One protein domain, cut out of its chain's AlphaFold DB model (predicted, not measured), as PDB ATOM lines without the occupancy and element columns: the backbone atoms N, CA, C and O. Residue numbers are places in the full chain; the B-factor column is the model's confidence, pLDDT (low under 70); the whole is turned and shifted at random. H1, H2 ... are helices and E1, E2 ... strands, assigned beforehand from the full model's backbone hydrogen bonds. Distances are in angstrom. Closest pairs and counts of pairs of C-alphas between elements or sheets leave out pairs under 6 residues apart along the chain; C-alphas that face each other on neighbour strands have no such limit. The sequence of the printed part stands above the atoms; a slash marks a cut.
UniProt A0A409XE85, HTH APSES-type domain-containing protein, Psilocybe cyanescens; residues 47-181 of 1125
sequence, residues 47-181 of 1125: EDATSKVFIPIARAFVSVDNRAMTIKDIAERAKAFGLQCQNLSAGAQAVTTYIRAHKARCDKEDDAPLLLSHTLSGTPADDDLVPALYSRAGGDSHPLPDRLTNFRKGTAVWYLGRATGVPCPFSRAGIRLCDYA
ATOM      1  N   GLU A  47     121.365 100.613 142.258       97.06
ATOM      2  CA  GLU A  47     122.219 101.078 143.359       97.06
ATOM      3  C   GLU A  47     122.616 102.554 143.226       97.06
ATOM      4  O   GLU A  47     122.586 103.296 144.205       97.06
ATOM      5  N   ASP A  48     122.945 103.014 142.019       97.50
ATOM      6  CA  ASP A  48     123.344 104.404 141.781       97.50
ATOM      7  C   ASP A  48     122.118 105.329 141.796       97.50
ATOM      8  O   ASP A  48     122.172 106.423 142.358       97.50
ATOM      9  N   ALA A  49     120.978 104.854 141.280       96.31
ATOM     10  CA  ALA A  49     119.686 105.535 141.372       96.31
ATOM     11  C   ALA A  49     119.219 105.743 142.827       96.31
ATOM     12  O   ALA A  49     118.591 106.756 143.140       96.31
ATOM     13  N   THR A  50     119.530 104.799 143.725       96.50
ATOM     14  CA  THR A  50     119.194 104.871 145.160       96.50
ATOM     15  C   THR A  50     120.322 105.449 146.026       96.50
ATOM     16  O   THR A  50     120.098 105.783 147.197       96.50
ATOM     17  N   SER A  51     121.523 105.637 145.468       97.44
ATOM     18  CA  SER A  51     122.697 106.136 146.184       97.44
ATOM     19  C   SER A  51     122.530 107.592 146.621       97.44
ATOM     20  O   SER A  51     122.642 108.548 145.846       97.44
ATOM     21  N   LYS A  52     122.377 107.765 147.939       97.31
ATOM     22  CA  LYS A  52     122.386 109.064 148.641       97.31
ATOM     23  C   LYS A  52     123.697 109.846 148.466       97.31
ATOM     24  O   LYS A  52     123.747 111.015 148.835       97.31
ATOM     25  N   VAL A  53     124.746 109.211 147.936       97.94
ATOM     26  CA  VAL A  53     126.037 109.840 147.624       97.94
ATOM     27  C   VAL A  53     126.122 110.215 146.141       97.94
ATOM     28  O   VAL A  53     126.563 111.319 145.834       97.94
ATOM     29  N   PHE A  54     125.641 109.364 145.225       98.06
ATOM     30  CA  PHE A  54     125.723 109.636 143.786       98.06
ATOM     31  C   PHE A  54     124.843 110.802 143.343       98.06
ATOM     32  O   PHE A  54     125.322 111.685 142.639       98.06
ATOM     33  N   ILE A  55     123.577 110.853 143.768       97.00
ATOM     34  CA  ILE A  55     122.646 111.884 143.280       97.00
ATOM     35  C   ILE A  55     123.135 113.317 143.612       97.00
ATOM     36  O   ILE A  55     123.078 114.173 142.725       97.00
ATOM     37  N   PRO A  56     123.701 113.609 144.806       97.44
ATOM     38  CA  PRO A  56     124.402 114.873 145.057       97.44
ATOM     39  C   PRO A  56     125.667 115.103 144.209       97.44
ATOM     40  O   PRO A  56     125.902 116.239 143.800       97.44
ATOM     41  N   ILE A  57     126.468 114.068 143.915       98.19
ATOM     42  CA  ILE A  57     127.658 114.169 143.041       98.19
ATOM     43  C   ILE A  57     127.251 114.508 141.601       98.19
ATOM     44  O   ILE A  57     127.796 115.430 141.000       98.19
ATOM     45  N   ALA A  58     126.262 113.810 141.047       97.88
ATOM     46  CA  ALA A  58     125.782 114.066 139.697       97.88
ATOM     47  C   ALA A  58     125.158 115.465 139.569       97.88
ATOM     48  O   ALA A  58     125.439 116.183 138.611       97.88
ATOM     49  N   ARG A  59     124.396 115.911 140.579       96.94
ATOM     50  CA  ARG A  59     123.905 117.299 140.657       96.94
ATOM     51  C   ARG A  59     125.043 118.314 140.772       96.94
ATOM     52  O   ARG A  59     124.957 119.363 140.140       96.94
ATOM     53  N   ALA A  60     126.121 118.001 141.496       97.19
ATOM     54  CA  ALA A  60     127.315 118.844 141.542       97.19
ATOM     55  C   ALA A  60     127.929 119.034 140.148       97.19
ATOM     56  O   ALA A  60     128.136 120.179 139.746       97.19
ATOM     57  N   PHE A  61     128.112 117.959 139.380       97.75
ATOM     58  CA  PHE A  61     128.600 118.037 138.000       97.75
ATOM     59  C   PHE A  61     127.649 118.784 137.062       97.75
ATOM     60  O   PHE A  61     128.073 119.683 136.337       97.75
ATOM     61  N   VAL A  62     126.349 118.490 137.104       96.50
ATOM     62  CA  VAL A  62     125.345 119.204 136.297       96.50
ATOM     63  C   VAL A  62     125.314 120.704 136.640       96.50
ATOM     64  O   VAL A  62     125.186 121.532 135.743       96.50
ATOM     65  N   SER A  63     125.552 121.086 137.903       96.12
ATOM     66  CA  SER A  63     125.657 122.493 138.337       96.12
ATOM     67  C   SER A  63     126.897 123.251 137.833       96.12
ATOM     68  O   SER A  63     126.984 124.466 138.020       96.12
ATOM     69  N   VAL A  64     127.872 122.547 137.245       96.25
ATOM     70  CA  VAL A  64     129.076 123.120 136.614       96.25
ATOM     71  C   VAL A  64     129.135 122.825 135.116       96.25
ATOM     72  O   VAL A  64     130.207 122.916 134.522       96.25
ATOM     73  N   ASP A  65     128.005 122.445 134.504       96.12
ATOM     74  CA  ASP A  65     127.945 122.030 133.099       96.12
ATOM     75  C   ASP A  65     128.973 120.910 132.803       96.12
ATOM     76  O   ASP A  65     129.773 120.975 131.872       96.12
ATOM     77  N   ASN A  66     129.024 119.898 133.672       97.31
ATOM     78  CA  ASN A  66     129.928 118.737 133.636       97.31
ATOM     79  C   ASN A  66     131.437 119.025 133.538       97.31
ATOM     80  O   ASN A  66     132.201 118.124 133.197       97.31
ATOM     81  N   ARG A  67     131.888 120.253 133.824       98.12
ATOM     82  CA  ARG A  67     133.320 120.563 133.941       98.12
ATOM     83  C   ARG A  67     134.005 119.593 134.902       98.12
ATOM     84  O   ARG A  67     133.429 119.238 135.929       98.12
ATOM     85  N   ALA A  68     135.232 119.192 134.585       98.06
ATOM     86  CA  ALA A  68     135.967 118.239 135.401       98.06
ATOM     87  C   ALA A  68     136.415 118.876 136.731       98.06
ATOM     88  O   ALA A  68     136.865 120.024 136.775       98.06
ATOM     89  N   MET A  69     136.263 118.132 137.825       98.00
ATOM     90  CA  MET A  69     136.393 118.614 139.205       98.00
ATOM     91  C   MET A  69     137.361 117.741 140.008       98.00
ATOM     92  O   MET A  69     137.419 116.527 139.802       98.00
ATOM     93  N   THR A  70     138.081 118.315 140.975       97.44
ATOM     94  CA  THR A  70     138.818 117.505 141.960       97.44
ATOM     95  C   THR A  70     137.855 116.894 142.982       97.44
ATOM     96  O   THR A  70     136.748 117.389 143.200       97.44
ATOM     97  N   ILE A  71     138.287 115.845 143.690       97.56
ATOM     98  CA  ILE A  71     137.494 115.208 144.761       97.56
ATOM     99  C   ILE A  71     137.088 116.218 145.855       97.56
ATOM    100  O   ILE A  71     135.990 116.120 146.407       97.56
ATOM    101  N   LYS A  72     137.935 117.222 146.131       96.69
ATOM    102  CA  LYS A  72     137.639 118.329 147.053       96.69
ATOM    103  C   LYS A  72     136.456 119.162 146.550       96.69
ATOM    104  O   LYS A  72     135.483 119.328 147.282       96.69
ATOM    105  N   ASP A  73     136.518 119.627 145.302       97.50
ATOM    106  CA  ASP A  73     135.469 120.458 144.698       97.50
ATOM    107  C   ASP A  73     134.129 119.704 144.635       97.50
ATOM    108  O   ASP A  73     133.063 120.279 144.874       97.50
ATOM    109  N   ILE A  74     134.176 118.399 144.329       98.06
ATOM    110  CA  ILE A  74     132.996 117.524 144.273       98.06
ATOM    111  C   ILE A  74     132.368 117.408 145.658       98.06
ATOM    112  O   ILE A  74     131.159 117.570 145.782       98.06
ATOM    113  N   ALA A  75     133.162 117.164 146.704       98.00
ATOM    114  CA  ALA A  75     132.660 117.089 148.074       98.00
ATOM    115  C   ALA A  75     132.019 118.409 148.534       98.00
ATOM    116  O   ALA A  75     130.986 118.393 149.206       98.00
ATOM    117  N   GLU A  76     132.605 119.544 148.147       96.88
ATOM    118  CA  GLU A  76     132.105 120.879 148.468       96.88
ATOM    119  C   GLU A  76     130.769 121.178 147.770       96.88
ATOM    120  O   GLU A  76     129.786 121.507 148.440       96.88
ATOM    121  N   ARG A  77     130.673 120.966 146.450       97.12
ATOM    122  CA  ARG A  77     129.408 121.158 145.719       97.12
ATOM    123  C   ARG A  77     128.352 120.110 146.060       97.12
ATOM    124  O   ARG A  77     127.192 120.468 146.241       97.12
ATOM    125  N   ALA A  78     128.713 118.838 146.209       97.69
ATOM    126  CA  ALA A  78     127.761 117.788 146.574       97.69
ATOM    127  C   ALA A  78     127.124 118.057 147.948       97.69
ATOM    128  O   ALA A  78     125.939 117.777 148.133       97.69
ATOM    129  N   LYS A  79     127.852 118.676 148.892       97.38
ATOM    130  CA  LYS A  79     127.287 119.136 150.172       97.38
ATOM    131  C   LYS A  79     126.151 120.148 149.973       97.38
ATOM    132  O   LYS A  79     125.124 120.035 150.640       97.38
ATOM    133  N   ALA A  80     126.278 121.076 149.020       96.00
ATOM    134  CA  ALA A  80     125.201 122.004 148.656       96.00
ATOM    135  C   ALA A  80     123.986 121.296 148.014       96.00
ATOM    136  O   ALA A  80     122.856 121.746 148.184       96.00
ATOM    137  N   PHE A  81     124.193 120.149 147.355       96.12
ATOM    138  CA  PHE A  81     123.126 119.304 146.790       96.12
ATOM    139  C   PHE A  81     122.622 118.195 147.727       96.12
ATOM    140  O   PHE A  81     121.913 117.289 147.285       96.12
ATOM    141  N   GLY A  82     122.930 118.290 149.024       95.75
ATOM    142  CA  GLY A  82     122.365 117.430 150.065       95.75
ATOM    143  C   GLY A  82     123.219 116.227 150.469       95.75
ATOM    144  O   GLY A  82     122.712 115.364 151.184       95.75
ATOM    145  N   LEU A  83     124.498 116.154 150.074       97.31
ATOM    146  CA  LEU A  83     125.431 115.162 150.621       97.31
ATOM    147  C   LEU A  83     125.615 115.403 152.129       97.31
ATOM    148  O   LEU A  83     126.227 116.385 152.552       97.31
ATOM    149  N   GLN A  84     125.077 114.500 152.949       96.50
ATOM    150  CA  GLN A  84     125.060 114.635 154.406       96.50
ATOM    151  C   GLN A  84     126.420 114.262 155.023       96.50
ATOM    152  O   GLN A  84     126.622 113.142 155.485       96.50
ATOM    153  N   CYS A  85     127.357 115.214 155.048       96.69
ATOM    154  CA  CYS A  85     128.660 115.075 155.703       96.69
ATOM    155  C   CYS A  85     128.871 116.123 156.814       96.69
ATOM    156  O   CYS A  85     128.479 117.285 156.689       96.69
ATOM    157  N   GLN A  86     129.529 115.722 157.911       95.88
ATOM    158  CA  GLN A  86     129.834 116.624 159.035       95.88
ATOM    159  C   GLN A  86     130.858 117.706 158.647       95.88
ATOM    160  O   GLN A  86     130.751 118.854 159.069       95.88
ATOM    161  N   ASN A  87     131.846 117.349 157.825       97.00
ATOM    162  CA  ASN A  87     132.889 118.240 157.324       97.00
ATOM    163  C   ASN A  87     133.287 117.847 155.886       97.00
ATOM    164  O   ASN A  87     132.905 116.781 155.397       97.00
ATOM    165  N   LEU A  88     134.048 118.711 155.205       95.69
ATOM    166  CA  LEU A  88     134.450 118.490 153.807       95.69
ATOM    167  C   LEU A  88     135.330 117.242 153.626       95.69
ATOM    168  O   LEU A  88     135.203 116.568 152.611       95.69
ATOM    169  N   SER A  89     136.152 116.886 154.621       97.00
ATOM    170  CA  SER A  89     136.992 115.678 154.584       97.00
ATOM    171  C   SER A  89     136.150 114.394 154.568       97.00
ATOM    172  O   SER A  89     136.337 113.540 153.707       97.00
ATOM    173  N   ALA A  90     135.128 114.300 155.426       97.56
ATOM    174  CA  ALA A  90     134.150 113.211 155.397       97.56
ATOM    175  C   ALA A  90     133.334 113.194 154.090       97.56
ATOM    176  O   ALA A  90     132.994 112.123 153.592       97.56
ATOM    177  N   GLY A  91     133.056 114.367 153.503       97.81
ATOM    178  CA  GLY A  91     132.471 114.475 152.163       97.81
ATOM    179  C   GLY A  91     133.375 113.859 151.091       97.81
ATOM    180  O   GLY A  91     132.935 112.986 150.350       97.81
ATOM    181  N   ALA A  92     134.652 114.247 151.058       97.69
ATOM    182  CA  ALA A  92     135.647 113.710 150.133       97.69
ATOM    183  C   ALA A  92     135.849 112.199 150.323       97.69
ATOM    184  O   ALA A  92     135.873 111.456 149.347       97.69
ATOM    185  N   GLN A  93     135.898 111.711 151.565       98.00
ATOM    186  CA  GLN A  93     135.984 110.280 151.857       98.00
ATOM    187  C   GLN A  93     134.748 109.510 151.362       98.00
ATOM    188  O   GLN A  93     134.900 108.416 150.814       98.00
ATOM    189  N   ALA A  94     133.541 110.067 151.510       98.19
ATOM    190  CA  ALA A  94     132.315 109.469 150.981       98.19
ATOM    191  C   ALA A  94     132.324 109.424 149.441       98.19
ATOM    192  O   ALA A  94     132.048 108.372 148.869       98.19
ATOM    193  N   VAL A  95     132.728 110.520 148.784       98.38
ATOM    194  CA  VAL A  95     132.904 110.605 147.322       98.38
ATOM    195  C   VAL A  95     133.905 109.549 146.828       98.38
ATOM    196  O   VAL A  95     133.553 108.729 145.985       98.38
ATOM    197  N   THR A  96     135.110 109.484 147.401       98.12
ATOM    198  CA  THR A  96     136.154 108.502 147.035       98.12
ATOM    199  C   THR A  96     135.747 107.053 147.318       98.12
ATOM    200  O   THR A  96     136.197 106.126 146.644       98.12
ATOM    201  N   THR A  97     134.913 106.817 148.332       98.31
ATOM    202  CA  THR A  97     134.430 105.465 148.655       98.31
ATOM    203  C   THR A  97     133.336 105.030 147.686       98.31
ATOM    204  O   THR A  97     133.424 103.923 147.160       98.31
ATOM    205  N   TYR A  98     132.390 105.917 147.357       98.38
ATOM    206  CA  TYR A  98     131.411 105.670 146.299       98.38
ATOM    207  C   TYR A  98     132.091 105.433 144.943       98.38
ATOM    208  O   TYR A  98     131.802 104.437 144.297       98.38
ATOM    209  N   ILE A  99     133.050 106.278 144.548       98.25
ATOM    210  CA  ILE A  99     133.793 106.148 143.281       98.25
ATOM    211  C   ILE A  99     134.469 104.775 143.140       98.25
ATOM    212  O   ILE A  99     134.410 104.172 142.069       98.25
ATOM    213  N   ARG A 100     135.102 104.269 144.208       97.94
ATOM    214  CA  ARG A 100     135.767 102.955 144.188       97.94
ATOM    215  C   ARG A 100     134.771 101.798 144.118       97.94
ATOM    216  O   ARG A 100     134.998 100.879 143.342       97.94
ATOM    217  N   ALA A 101     133.678 101.861 144.880       97.94
ATOM    218  CA  ALA A 101     132.618 100.853 144.825       97.94
ATOM    219  C   ALA A 101     131.918 100.834 143.454       97.94
ATOM    220  O   ALA A 101     131.695  99.767 142.897       97.94
ATOM    221  N   HIS A 102     131.644 102.013 142.888       97.81
ATOM    222  CA  HIS A 102     131.044 102.178 141.567       97.81
ATOM    223  C   HIS A 102     131.921 101.570 140.464       97.81
ATOM    224  O   HIS A 102     131.431 100.724 139.724       97.81
ATOM    225  N   LYS A 103     133.222 101.914 140.398       97.31
ATOM    226  CA  LYS A 103     134.144 101.295 139.425       97.31
ATOM    227  C   LYS A 103     134.211  99.776 139.595       97.31
ATOM    228  O   LYS A 103     133.885  99.069 138.655       97.31
ATOM    229  N   ALA A 104     134.477  99.280 140.806       97.50
ATOM    230  CA  ALA A 104     134.578  97.840 141.064       97.50
ATOM    231  C   ALA A 104     133.284  97.048 140.775       97.50
ATOM    232  O   ALA A 104     133.338  95.829 140.619       97.50
ATOM    233  N   ARG A 105     132.123  97.715 140.718       97.69
ATOM    234  CA  ARG A 105     130.868  97.112 140.262       97.69
ATOM    235  C   ARG A 105     130.734  97.159 138.737       97.69
ATOM    236  O   ARG A 105     130.437  96.129 138.145       97.69
ATOM    237  N   CYS A 106     131.027  98.293 138.100       97.62
ATOM    238  CA  CYS A 106     131.113  98.401 136.638       97.62
ATOM    239  C   CYS A 106     132.069  97.355 136.040       97.62
ATOM    240  O   CYS A 106     131.679  96.626 135.134       97.62
ATOM    241  N   ASP A 107     133.256  97.193 136.633       97.38
ATOM    242  CA  ASP A 107     134.286  96.212 136.250       97.38
ATOM    243  C   ASP A 107     133.851  94.738 136.459       97.38
ATOM    244  O   ASP A 107     134.536  93.818 136.017       97.38
ATOM    245  N   LYS A 108     132.738  94.495 137.168       97.50
ATOM    246  CA  LYS A 108     132.173  93.167 137.486       97.50
ATOM    247  C   LYS A 108     130.905  92.856 136.679       97.50
ATOM    248  O   LYS A 108     130.580  91.688 136.473       97.50
ATOM    249  N   GLU A 109     130.163  93.886 136.290       97.31
ATOM    250  CA  GLU A 109     128.863  93.797 135.608       97.31
ATOM    251  C   GLU A 109     128.961  94.185 134.117       97.31
ATOM    252  O   GLU A 109     127.938  94.264 133.441       97.31
ATOM    253  N   ASP A 110     130.188  94.405 133.613       96.88
ATOM    254  CA  ASP A 110     130.523  94.942 132.280       96.88
ATOM    255  C   ASP A 110     129.793  96.268 131.961       96.88
ATOM    256  O   ASP A 110     129.489  96.602 130.812       96.88
ATOM    257  N   ASP A 111     129.501  97.041 133.012       97.00
ATOM    258  CA  ASP A 111     128.591  98.187 132.988       97.00
ATOM    259  C   ASP A 111     129.352  99.502 132.740       97.00
ATOM    260  O   ASP A 111     130.433  99.737 133.283       97.00
ATOM    261  N   ALA A 112     128.806 100.401 131.918       96.56
ATOM    262  CA  ALA A 112     129.546 101.587 131.475       96.56
ATOM    263  C   ALA A 112     129.701 102.634 132.609       96.56
ATOM    264  O   ALA A 112     128.694 103.172 133.078       96.56
ATOM    265  N   PRO A 113     130.932 103.012 133.022       97.31
ATOM    266  CA  PRO A 113     131.138 103.845 134.206       97.31
ATOM    267  C   PRO A 113     130.530 105.247 134.065       97.31
ATOM    268  O   PRO A 113     130.815 106.007 133.133       97.31
ATOM    269  N   LEU A 114     129.720 105.619 135.059       97.88
ATOM    270  CA  LEU A 114     129.042 106.915 135.153       97.88
ATOM    271  C   LEU A 114     130.007 108.045 135.543       97.88
ATOM    272  O   LEU A 114     129.727 109.207 135.254       97.88
ATOM    273  N   LEU A 115     131.136 107.718 136.183       98.06
ATOM    274  CA  LEU A 115     132.190 108.658 136.573       98.06
ATOM    275  C   LEU A 115     133.535 108.273 135.949       98.06
ATOM    276  O   LEU A 115     134.133 107.250 136.288       98.06
ATOM    277  N   LEU A 116     134.031 109.147 135.077       97.75
ATOM    278  CA  LEU A 116     135.339 109.038 134.442       97.75
ATOM    279  C   LEU A 116     136.358 109.943 135.143       97.75
ATOM    280  O   LEU A 116     136.007 110.915 135.813       97.75
ATOM    281  N   SER A 117     137.634 109.601 134.980       97.50
ATOM    282  CA  SER A 117     138.781 110.256 135.613       97.50
ATOM    283  C   SER A 117     139.864 110.543 134.580       97.50
ATOM    284  O   SER A 117     140.204 109.649 133.809       97.50
ATOM    285  N   HIS A 118     140.433 111.744 134.603       97.25
ATOM    286  CA  HIS A 118     141.641 112.113 133.864       97.25
ATOM    287  C   HIS A 118     142.703 112.606 134.856       97.25
ATOM    288  O   HIS A 118     142.380 113.291 135.829       97.25
ATOM    289  N   THR A 119     143.955 112.220 134.633       96.75
ATOM    290  CA  THR A 119     145.085 112.537 135.509       96.75
ATOM    291  C   THR A 119     145.879 113.673 134.888       96.75
ATOM    292  O   THR A 119     146.411 113.512 133.795       96.75
ATOM    293  N   LEU A 120     145.953 114.805 135.587       96.00
ATOM    294  CA  LEU A 120     146.661 115.994 135.125       96.00
ATOM    295  C   LEU A 120     148.183 115.804 135.203       96.00
ATOM    296  O   LEU A 120     148.708 115.173 136.132       96.00
ATOM    297  N   SER A 121     148.884 116.348 134.210       94.81
ATOM    298  CA  SER A 121     150.321 116.153 133.994       94.81
ATOM    299  C   SER A 121     151.188 116.898 135.011       94.81
ATOM    300  O   SER A 121     152.312 116.481 135.296       94.81
ATOM    301  N   GLY A 122     150.660 117.978 135.588       93.12
ATOM    302  CA  GLY A 122     151.378 118.936 136.417       93.12
ATOM    303  C   GLY A 122     152.211 119.947 135.626       93.12
ATOM    304  O   GLY A 122     152.861 120.776 136.256       93.12
ATOM    305  N   THR A 123     152.208 119.917 134.290       93.69
ATOM    306  CA  THR A 123     152.984 120.827 133.421       93.69
ATOM    307  C   THR A 123     152.087 121.932 132.835       93.69
ATOM    308  O   THR A 123     150.862 121.828 132.944       93.69
ATOM    309  N   PRO A 124     152.641 122.984 132.196       94.06
ATOM    310  CA  PRO A 124     151.844 124.015 131.519       94.06
ATOM    311  C   PRO A 124     150.856 123.480 130.465       94.06
ATOM    312  O   PRO A 124     149.873 124.150 130.172       94.06
ATOM    313  N   ALA A 125     151.032 122.255 129.953       94.88
ATOM    314  CA  ALA A 125     150.055 121.616 129.066       94.88
ATOM    315  C   ALA A 125     148.671 121.411 129.725       94.88
ATOM    316  O   ALA A 125     147.661 121.341 129.028       94.88
ATOM    317  N   ASP A 126     148.587 121.374 131.062       95.69
ATOM    318  CA  ASP A 126     147.303 121.345 131.775       95.69
ATOM    319  C   ASP A 126     146.496 122.654 131.602       95.69
ATOM    320  O   ASP A 126     145.287 122.676 131.853       95.69
ATOM    321  N   ASP A 127     147.122 123.749 131.154       96.00
ATOM    322  CA  ASP A 127     146.467 125.053 131.011       96.00
ATOM    323  C   ASP A 127     145.552 125.117 129.773       96.00
ATOM    324  O   ASP A 127     144.506 125.773 129.817       96.00
ATOM    325  N   ASP A 128     145.841 124.333 128.726       96.69
ATOM    326  CA  ASP A 128     144.900 124.064 127.624       96.69
ATOM    327  C   ASP A 128     143.593 123.430 128.133       96.69
ATOM    328  O   ASP A 128     142.527 123.625 127.546       96.69
ATOM    329  N   LEU A 129     143.649 122.679 129.241       97.00
ATOM    330  CA  LEU A 129     142.502 121.960 129.800       97.00
ATOM    331  C   LEU A 129     141.538 122.885 130.563       97.00
ATOM    332  O   LEU A 129     140.378 122.519 130.777       97.00
ATOM    333  N   VAL A 130     141.954 124.110 130.915       96.44
ATOM    334  CA  VAL A 130     141.176 125.115 131.676       96.44
ATOM    335  C   VAL A 130     139.718 125.309 131.218       96.44
ATOM    336  O   VAL A 130     138.856 125.458 132.091       96.44
ATOM    337  N   PRO A 131     139.362 125.310 129.915       97.19
ATOM    338  CA  PRO A 131     137.967 125.440 129.484       97.19
ATOM    339  C   PRO A 131     137.083 124.253 129.905       97.19
ATOM    340  O   PRO A 131     135.881 124.433 130.119       97.19
ATOM    341  N   ALA A 132     137.673 123.062 130.051       97.69
ATOM    342  CA  ALA A 132     137.017 121.837 130.504       97.69
ATOM    343  C   ALA A 132     137.048 121.661 132.035       97.69
ATOM    344  O   ALA A 132     136.199 120.947 132.572       97.69
ATOM    345  N   LEU A 133     137.981 122.304 132.746       97.62
ATOM    346  CA  LEU A 133     138.090 122.228 134.207       97.62
ATOM    347  C   LEU A 133     137.109 123.172 134.934       97.62
ATOM    348  O   LEU A 133     136.634 124.183 134.402       97.62
ATOM    349  N   TYR A 134     136.774 122.813 136.176       97.06
ATOM    350  CA  TYR A 134     135.973 123.631 137.092       97.06
ATOM    351  C   TYR A 134     136.844 124.530 137.979       97.06
ATOM    352  O   TYR A 134     136.637 125.742 138.023       97.06
ATOM    353  N   SER A 135     137.807 123.931 138.685       93.81
ATOM    354  CA  SER A 135     138.813 124.648 139.471       93.81
ATOM    355  C   SER A 135     140.048 124.934 138.612       93.81
ATOM    356  O   SER A 135     140.297 124.246 137.624       93.81
ATOM    357  N   ARG A 136     140.840 125.931 139.018       90.94
ATOM    358  CA  ARG A 136     142.211 126.178 138.528       90.94
ATOM    359  C   ARG A 136     143.284 125.872 139.581       90.94
ATOM    360  O   ARG A 136     144.467 125.869 139.266       90.94
ATOM    361  N   ALA A 137     142.881 125.632 140.829       80.81
ATOM    362  CA  ALA A 137     143.775 125.400 141.957       80.81
ATOM    363  C   ALA A 137     143.628 123.956 142.453       80.81
ATOM    364  O   ALA A 137     142.605 123.587 143.035       80.81
ATOM    365  N   GLY A 138     144.667 123.148 142.236       71.75
ATOM    366  CA  GLY A 138     144.747 121.745 142.649       71.75
ATOM    367  C   GLY A 138     145.297 121.514 144.051       71.75
ATOM    368  O   GLY A 138     145.396 120.370 144.481       71.75
ATOM    369  N   GLY A 139     145.666 122.579 144.766       71.69
ATOM    370  CA  GLY A 139     146.343 122.479 146.058       71.69
ATOM    371  C   GLY A 139     147.868 122.487 145.958       71.69
ATOM    372  O   GLY A 139     148.531 122.026 146.890       71.69
ATOM    373  N   ASP A 140     148.442 123.014 144.875       76.12
ATOM    374  CA  ASP A 140     149.692 123.751 145.049       76.12
ATOM    375  C   ASP A 140     149.416 125.122 145.691       76.12
ATOM    376  O   ASP A 140     148.323 125.675 145.532       76.12
ATOM    377  N   SER A 141     150.364 125.617 146.486       80.88
ATOM    378  CA  SER A 141     150.258 126.878 147.233       80.88
ATOM    379  C   SER A 141     151.030 128.024 146.590       80.88
ATOM    380  O   SER A 141     150.754 129.177 146.913       80.88
ATOM    381  N   HIS A 142     151.959 127.718 145.683       82.06
ATOM    382  CA  HIS A 142     152.749 128.710 144.962       82.06
ATOM    383  C   HIS A 142     152.277 128.753 143.507       82.06
ATOM    384  O   HIS A 142     152.611 127.850 142.742       82.06
ATOM    385  N   PRO A 143     151.459 129.750 143.118       79.62
ATOM    386  CA  PRO A 143     151.135 129.940 141.719       79.62
ATOM    387  C   PRO A 143     152.395 130.357 140.964       79.62
ATOM    388  O   PRO A 143     153.003 131.373 141.300       79.62
ATOM    389  N   LEU A 144     152.778 129.593 139.940       84.38
ATOM    390  CA  LEU A 144     153.765 130.073 138.972       84.38
ATOM    391  C   LEU A 144     153.113 131.214 138.168       84.38
ATOM    392  O   LEU A 144     151.974 131.039 137.724       84.38
ATOM    393  N   PRO A 145     153.774 132.376 138.003       86.50
ATOM    394  CA  PRO A 145     153.119 133.597 137.525       86.50
ATOM    395  C   PRO A 145     152.551 133.472 136.104       86.50
ATOM    396  O   PRO A 145     151.518 134.069 135.814       86.50
ATOM    397  N   ASP A 146     153.175 132.646 135.262       91.00
ATOM    398  CA  ASP A 146     152.773 132.408 133.869       91.00
ATOM    399  C   ASP A 146     151.798 131.219 133.692       91.00
ATOM    400  O   ASP A 146     151.451 130.844 132.576       91.00
ATOM    401  N   ARG A 147     151.323 130.595 134.786       91.25
ATOM    402  CA  ARG A 147     150.418 129.432 134.714       91.25
ATOM    403  C   ARG A 147     148.972 129.743 135.081       91.25
ATOM    404  O   ARG A 147     148.648 130.225 136.167       91.25
ATOM    405  N   LEU A 148     148.060 129.336 134.200       92.56
ATOM    406  CA  LEU A 148     146.614 129.396 134.406       92.56
ATOM    407  C   LEU A 148     146.105 128.313 135.368       92.56
ATOM    408  O   LEU A 148     145.011 128.474 135.925       92.56
ATOM    409  N   THR A 149     146.858 127.224 135.567       93.44
ATOM    410  CA  THR A 149     146.535 126.164 136.527       93.44
ATOM    411  C   THR A 149     147.670 125.821 137.481       93.44
ATOM    412  O   THR A 149     148.841 125.773 137.121       93.44
ATOM    413  N   ASN A 150     147.281 125.497 138.713       93.06
ATOM    414  CA  ASN A 150     148.177 125.109 139.798       93.06
ATOM    415  C   ASN A 150     147.788 123.720 140.320       93.06
ATOM    416  O   ASN A 150     147.363 123.546 141.468       93.06
ATOM    417  N   PHE A 151     147.852 122.737 139.418       93.94
ATOM    418  CA  PHE A 151     147.676 121.315 139.711       93.94
ATOM    419  C   PHE A 151     149.032 120.629 139.866       93.94
ATOM    420  O   PHE A 151     149.936 120.816 139.056       93.94
ATOM    421  N   ARG A 152     149.161 119.789 140.897       93.81
ATOM    422  CA  ARG A 152     150.340 118.934 141.083       93.81
ATOM    423  C   ARG A 152     150.293 117.780 140.077       93.81
ATOM    424  O   ARG A 152     149.205 117.260 139.809       93.81
ATOM    425  N   LYS A 153     151.452 117.328 139.586       94.12
ATOM    426  CA  LYS A 153     151.563 116.126 138.736       94.12
ATOM    427  C   LYS A 153     150.839 114.944 139.386       94.12
ATOM    428  O   LYS A 153     151.045 114.662 140.565       94.12
ATOM    429  N   GLY A 154     149.971 114.274 138.629       94.12
ATOM    430  CA  GLY A 154     149.152 113.172 139.136       94.12
ATOM    431  C   GLY A 154     147.805 113.585 139.747       94.12
ATOM    432  O   GLY A 154     147.096 112.725 140.270       94.12
ATOM    433  N   THR A 155     147.405 114.864 139.697       95.81
ATOM    434  CA  THR A 155     146.094 115.281 140.229       95.81
ATOM    435  C   THR A 155     144.954 114.726 139.371       95.81
ATOM    436  O   THR A 155     144.757 115.145 138.233       95.81
ATOM    437  N   ALA A 156     144.167 113.803 139.924       96.75
ATOM    438  CA  ALA A 156     143.009 113.231 139.241       96.75
ATOM    439  C   ALA A 156     141.783 114.163 139.304       96.75
ATOM    440  O   ALA A 156     141.217 114.400 140.378       96.75
ATOM    441  N   VAL A 157     141.332 114.629 138.138       97.56
ATOM    442  CA  VAL A 157     140.042 115.305 137.947       97.56
ATOM    443  C   VAL A 157     138.999 114.329 137.410       97.56
ATOM    444  O   VAL A 157     139.294 113.441 136.610       97.56
ATOM    445  N   TRP A 158     137.759 114.486 137.859       98.25
ATOM    446  CA  TRP A 158     136.645 113.582 137.578       98.25
ATOM    447  C   TRP A 158     135.522 114.309 136.847       98.25
ATOM    448  O   TRP A 158     135.383 115.518 137.004       98.25
ATOM    449  N   TYR A 159     134.725 113.585 136.065       98.44
ATOM    450  CA  TYR A 159     133.585 114.111 135.305       98.44
ATOM    451  C   TYR A 159     132.541 113.013 135.053       98.44
ATOM    452  O   TYR A 159     132.860 111.822 135.126       98.44
ATOM    453  N   LEU A 160     131.293 113.384 134.747       98.12
ATOM    454  CA  LEU A 160     130.273 112.402 134.363       98.12
ATOM    455  C   LEU A 160     130.575 111.844 132.968       98.12
ATOM    456  O   LEU A 160     130.777 112.602 132.013       98.12
ATOM    457  N   GLY A 161     130.588 110.517 132.857       97.19
ATOM    458  CA  GLY A 161     130.787 109.789 131.608       97.19
ATOM    459  C   GLY A 161     129.544 109.781 130.716       97.19
ATOM    460  O   GLY A 161     128.424 110.032 131.170       97.19
ATOM    461  N   ARG A 162     129.727 109.428 129.434       96.12
ATOM    462  CA  ARG A 162     128.666 109.423 128.404       96.12
ATOM    463  C   ARG A 162     127.454 108.548 128.765       96.12
ATOM    464  O   ARG A 162     126.358 108.840 128.298       96.12
ATOM    465  N   ALA A 163     127.622 107.537 129.619       96.31
ATOM    466  CA  ALA A 163     126.534 106.715 130.160       96.31
ATOM    467  C   ALA A 163     125.473 107.529 130.938       96.31
ATOM    468  O   ALA A 163     124.307 107.156 130.979       96.31
ATOM    469  N   THR A 164     125.839 108.698 131.474       96.56
ATOM    470  CA  THR A 164     124.897 109.651 132.097       96.56
ATOM    471  C   THR A 164     124.145 110.533 131.090       96.56
ATOM    472  O   THR A 164     123.342 111.374 131.492       96.56
ATOM    473  N   GLY A 165     124.449 110.408 129.791       95.38
ATOM    474  CA  GLY A 165     123.971 111.258 128.691       95.38
ATOM    475  C   GLY A 165     124.504 112.690 128.683       95.38
ATOM    476  O   GLY A 165     124.259 113.427 127.730       95.38
ATOM    477  N   VAL A 166     125.253 113.090 129.710       95.19
ATOM    478  CA  VAL A 166     125.894 114.402 129.784       95.19
ATOM    479  C   VAL A 166     127.161 114.387 128.905       95.19
ATOM    480  O   VAL A 166     127.915 113.411 128.946       95.19
ATOM    481  N   PRO A 167     127.420 115.416 128.072       95.56
ATOM    482  CA  PRO A 167     128.597 115.436 127.204       95.56
ATOM    483  C   PRO A 167     129.903 115.515 128.008       95.56
ATOM    484  O   PRO A 167     129.972 116.169 129.049       95.56
ATOM    485  N   CYS A 168     130.958 114.880 127.490       97.38
ATOM    486  CA  CYS A 168     132.309 114.972 128.047       97.38
ATOM    487  C   CYS A 168     132.809 116.433 128.002       97.38
ATOM    488  O   CYS A 168     132.749 117.046 126.928       97.38
ATOM    489  N   PRO A 169     133.327 117.001 129.112       97.88
ATOM    490  CA  PRO A 169     133.742 118.404 129.155       97.88
ATOM    491  C   PRO A 169     134.904 118.701 128.205       97.88
ATOM    492  O   PRO A 169     134.888 119.733 127.540       97.88
ATOM    493  N   PHE A 170     135.865 117.780 128.084       97.62
ATOM    494  CA  PHE A 170     137.003 117.902 127.171       97.62
ATOM    495  C   PHE A 170     136.529 117.941 125.714       97.62
ATOM    496  O   PHE A 170     136.808 118.900 125.001       97.62
ATOM    497  N   SER A 171     135.685 116.987 125.306       96.62
ATOM    498  CA  SER A 171     135.121 116.960 123.950       96.62
ATOM    499  C   SER A 171     134.270 118.196 123.632       96.62
ATOM    500  O   SER A 171     134.297 118.667 122.498       96.62
ATOM    501  N   ARG A 172     133.544 118.760 124.611       96.19
ATOM    502  CA  ARG A 172     132.804 120.024 124.429       96.19
ATOM    503  C   ARG A 172     133.734 121.239 124.325       96.19
ATOM    504  O   ARG A 172     133.412 122.178 123.607       96.19
ATOM    505  N   ALA A 173     134.879 121.219 125.002       96.56
ATOM    506  CA  ALA A 173     135.927 122.230 124.866       96.56
ATOM    507  C   ALA A 173     136.746 122.105 123.560       96.56
ATOM    508  O   ALA A 173     137.616 122.934 123.317       96.56
ATOM    509  N   GLY A 174     136.487 121.088 122.725       96.81
ATOM    510  CA  GLY A 174     137.284 120.783 121.528       96.81
ATOM    511  C   GLY A 174     138.589 120.029 121.821       96.81
ATOM    512  O   GLY A 174     139.402 119.843 120.922       96.81
ATOM    513  N   ILE A 175     138.781 119.580 123.062       96.88
ATOM    514  CA  ILE A 175     140.009 118.963 123.567       96.88
ATOM    515  C   ILE A 175     139.928 117.440 123.415       96.88
ATOM    516  O   ILE A 175     138.968 116.796 123.859       96.88
ATOM    517  N   ARG A 176     140.963 116.849 122.818       95.94
ATOM    518  CA  ARG A 176     141.116 115.401 122.648       95.94
ATOM    519  C   ARG A 176     142.017 114.857 123.757       95.94
ATOM    520  O   ARG A 176     143.210 115.118 123.766       95.94
ATOM    521  N   LEU A 177     141.461 114.071 124.679       93.75
ATOM    522  CA  LEU A 177     142.224 113.534 125.820       93.75
ATOM    523  C   LEU A 177     143.406 112.631 125.428       93.75
ATOM    524  O   LEU A 177     144.332 112.502 126.219       93.75
ATOM    525  N   CYS A 178     143.399 112.019 124.237       92.00
ATOM    526  CA  CYS A 178     144.538 111.236 123.748       92.00
ATOM    527  C   CYS A 178     145.802 112.084 123.549       92.00
ATOM    528  O   CYS A 178     146.901 111.571 123.732       92.00
ATOM    529  N   ASP A 179     145.645 113.377 123.265       93.38
ATOM    530  CA  ASP A 179     146.751 114.289 122.961       93.38
ATOM    531  C   ASP A 179     147.494 114.724 124.252       93.38
ATOM    532  O   ASP A 179     148.587 115.271 124.184       93.38
ATOM    533  N   TYR A 180     146.935 114.406 125.433       90.88
ATOM    534  CA  TYR A 180     147.484 114.702 126.771       90.88
ATOM    535  C   TYR A 180     147.747 113.429 127.612       90.88
ATOM    536  O   TYR A 180     148.004 113.511 128.812       90.88
ATOM    537  N   ALA A 181     147.641 112.229 127.026       75.19
ATOM    538  CA  ALA A 181     147.623 110.956 127.765       75.19
ATOM    539  C   ALA A 181     149.006 110.296 127.990       75.19
ATOM    540  O   ALA A 181     149.073 109.160 128.456       75.19
TER     541      ALA A 181
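What this domain is: This is residues 47 to 181 of the 1125 residues of the protein "HTH APSES-type domain-containing protein" of Psilocybe cyanescens (UniProt A0A409XE85). A short two-stranded ribbon, E1 and E2, lies near the middle, with H2 and H3 close to E2 and the long helix H4 passing the Leu 115 end of E1. The loop of residues 130 to 155 reaches away from H4 toward the other end of the long axis. The 135 printed residues include seven named helices and two antiparallel strands, in the order H1 H2 H3 H4 E1 H5 E2 H6 H7, mostly helix. The whole is compact, with a radius of gyration of the C-alphas of 14.8 A and spans of 45 by 34 by 24 A.

Where its parts are: Find C-alpha 115 at (132.190, 108.658, 136.573); E1 runs from there to residue 119, 13.5 A, and E2 is residues 156 to 160, 13.7 A. H4 runs from C-alpha 88 at (134.450, 118.490, 153.807) to residue 109, 31.2 A. Look for H2 at residues 54 to 62, 12.2 A, and H3 at 71 to 80, 14.6 A. The short helices are H1, 47 to 50; H5, 124 to 129; H6, 169 to 172; and H7, 177 to 180.

How they stand to each other: Between E1 and E2, N 116 and O 159 are 2.9 A apart, within hydrogen-bond range. The closest C-alphas of H2 and E2, Phe 61 and Tyr 159, are 6.9 A apart. H2 touches H3 about perpendicular at 82 degrees, closest at C-alphas 56 and 78, 4.7 A. H3 touches H4, residues 88 to 96 alone, closest at C-alphas 75 and 91, 4.9 A. H1 and H2 only just touch, only at the corner, with 3 pairs of C-alphas within 8 A, the closest being 48 and 54, 6.1 A. H7 is close but not clearly touching to H5, C-alphas 180 and 125 at 7.7 A, and to H6, 177 and 170 at 6.9 A. In H2 every O i to N i+4 pair is within hydrogen-bond range, against 5 of 6 in H3, 17 of 18 in H4 and 0 of 2 in H5, where 2 of 3 O i to N i+3 pairs are; H1, H6 and H7 are too short.

The domain as a whole: The C-alphas farthest apart, Glu 109 and Pro 145, are 46.6 A from each other. H5 to E2 is the long link, and the printed part has no cut. No printed residue is under 70 in pLDDT.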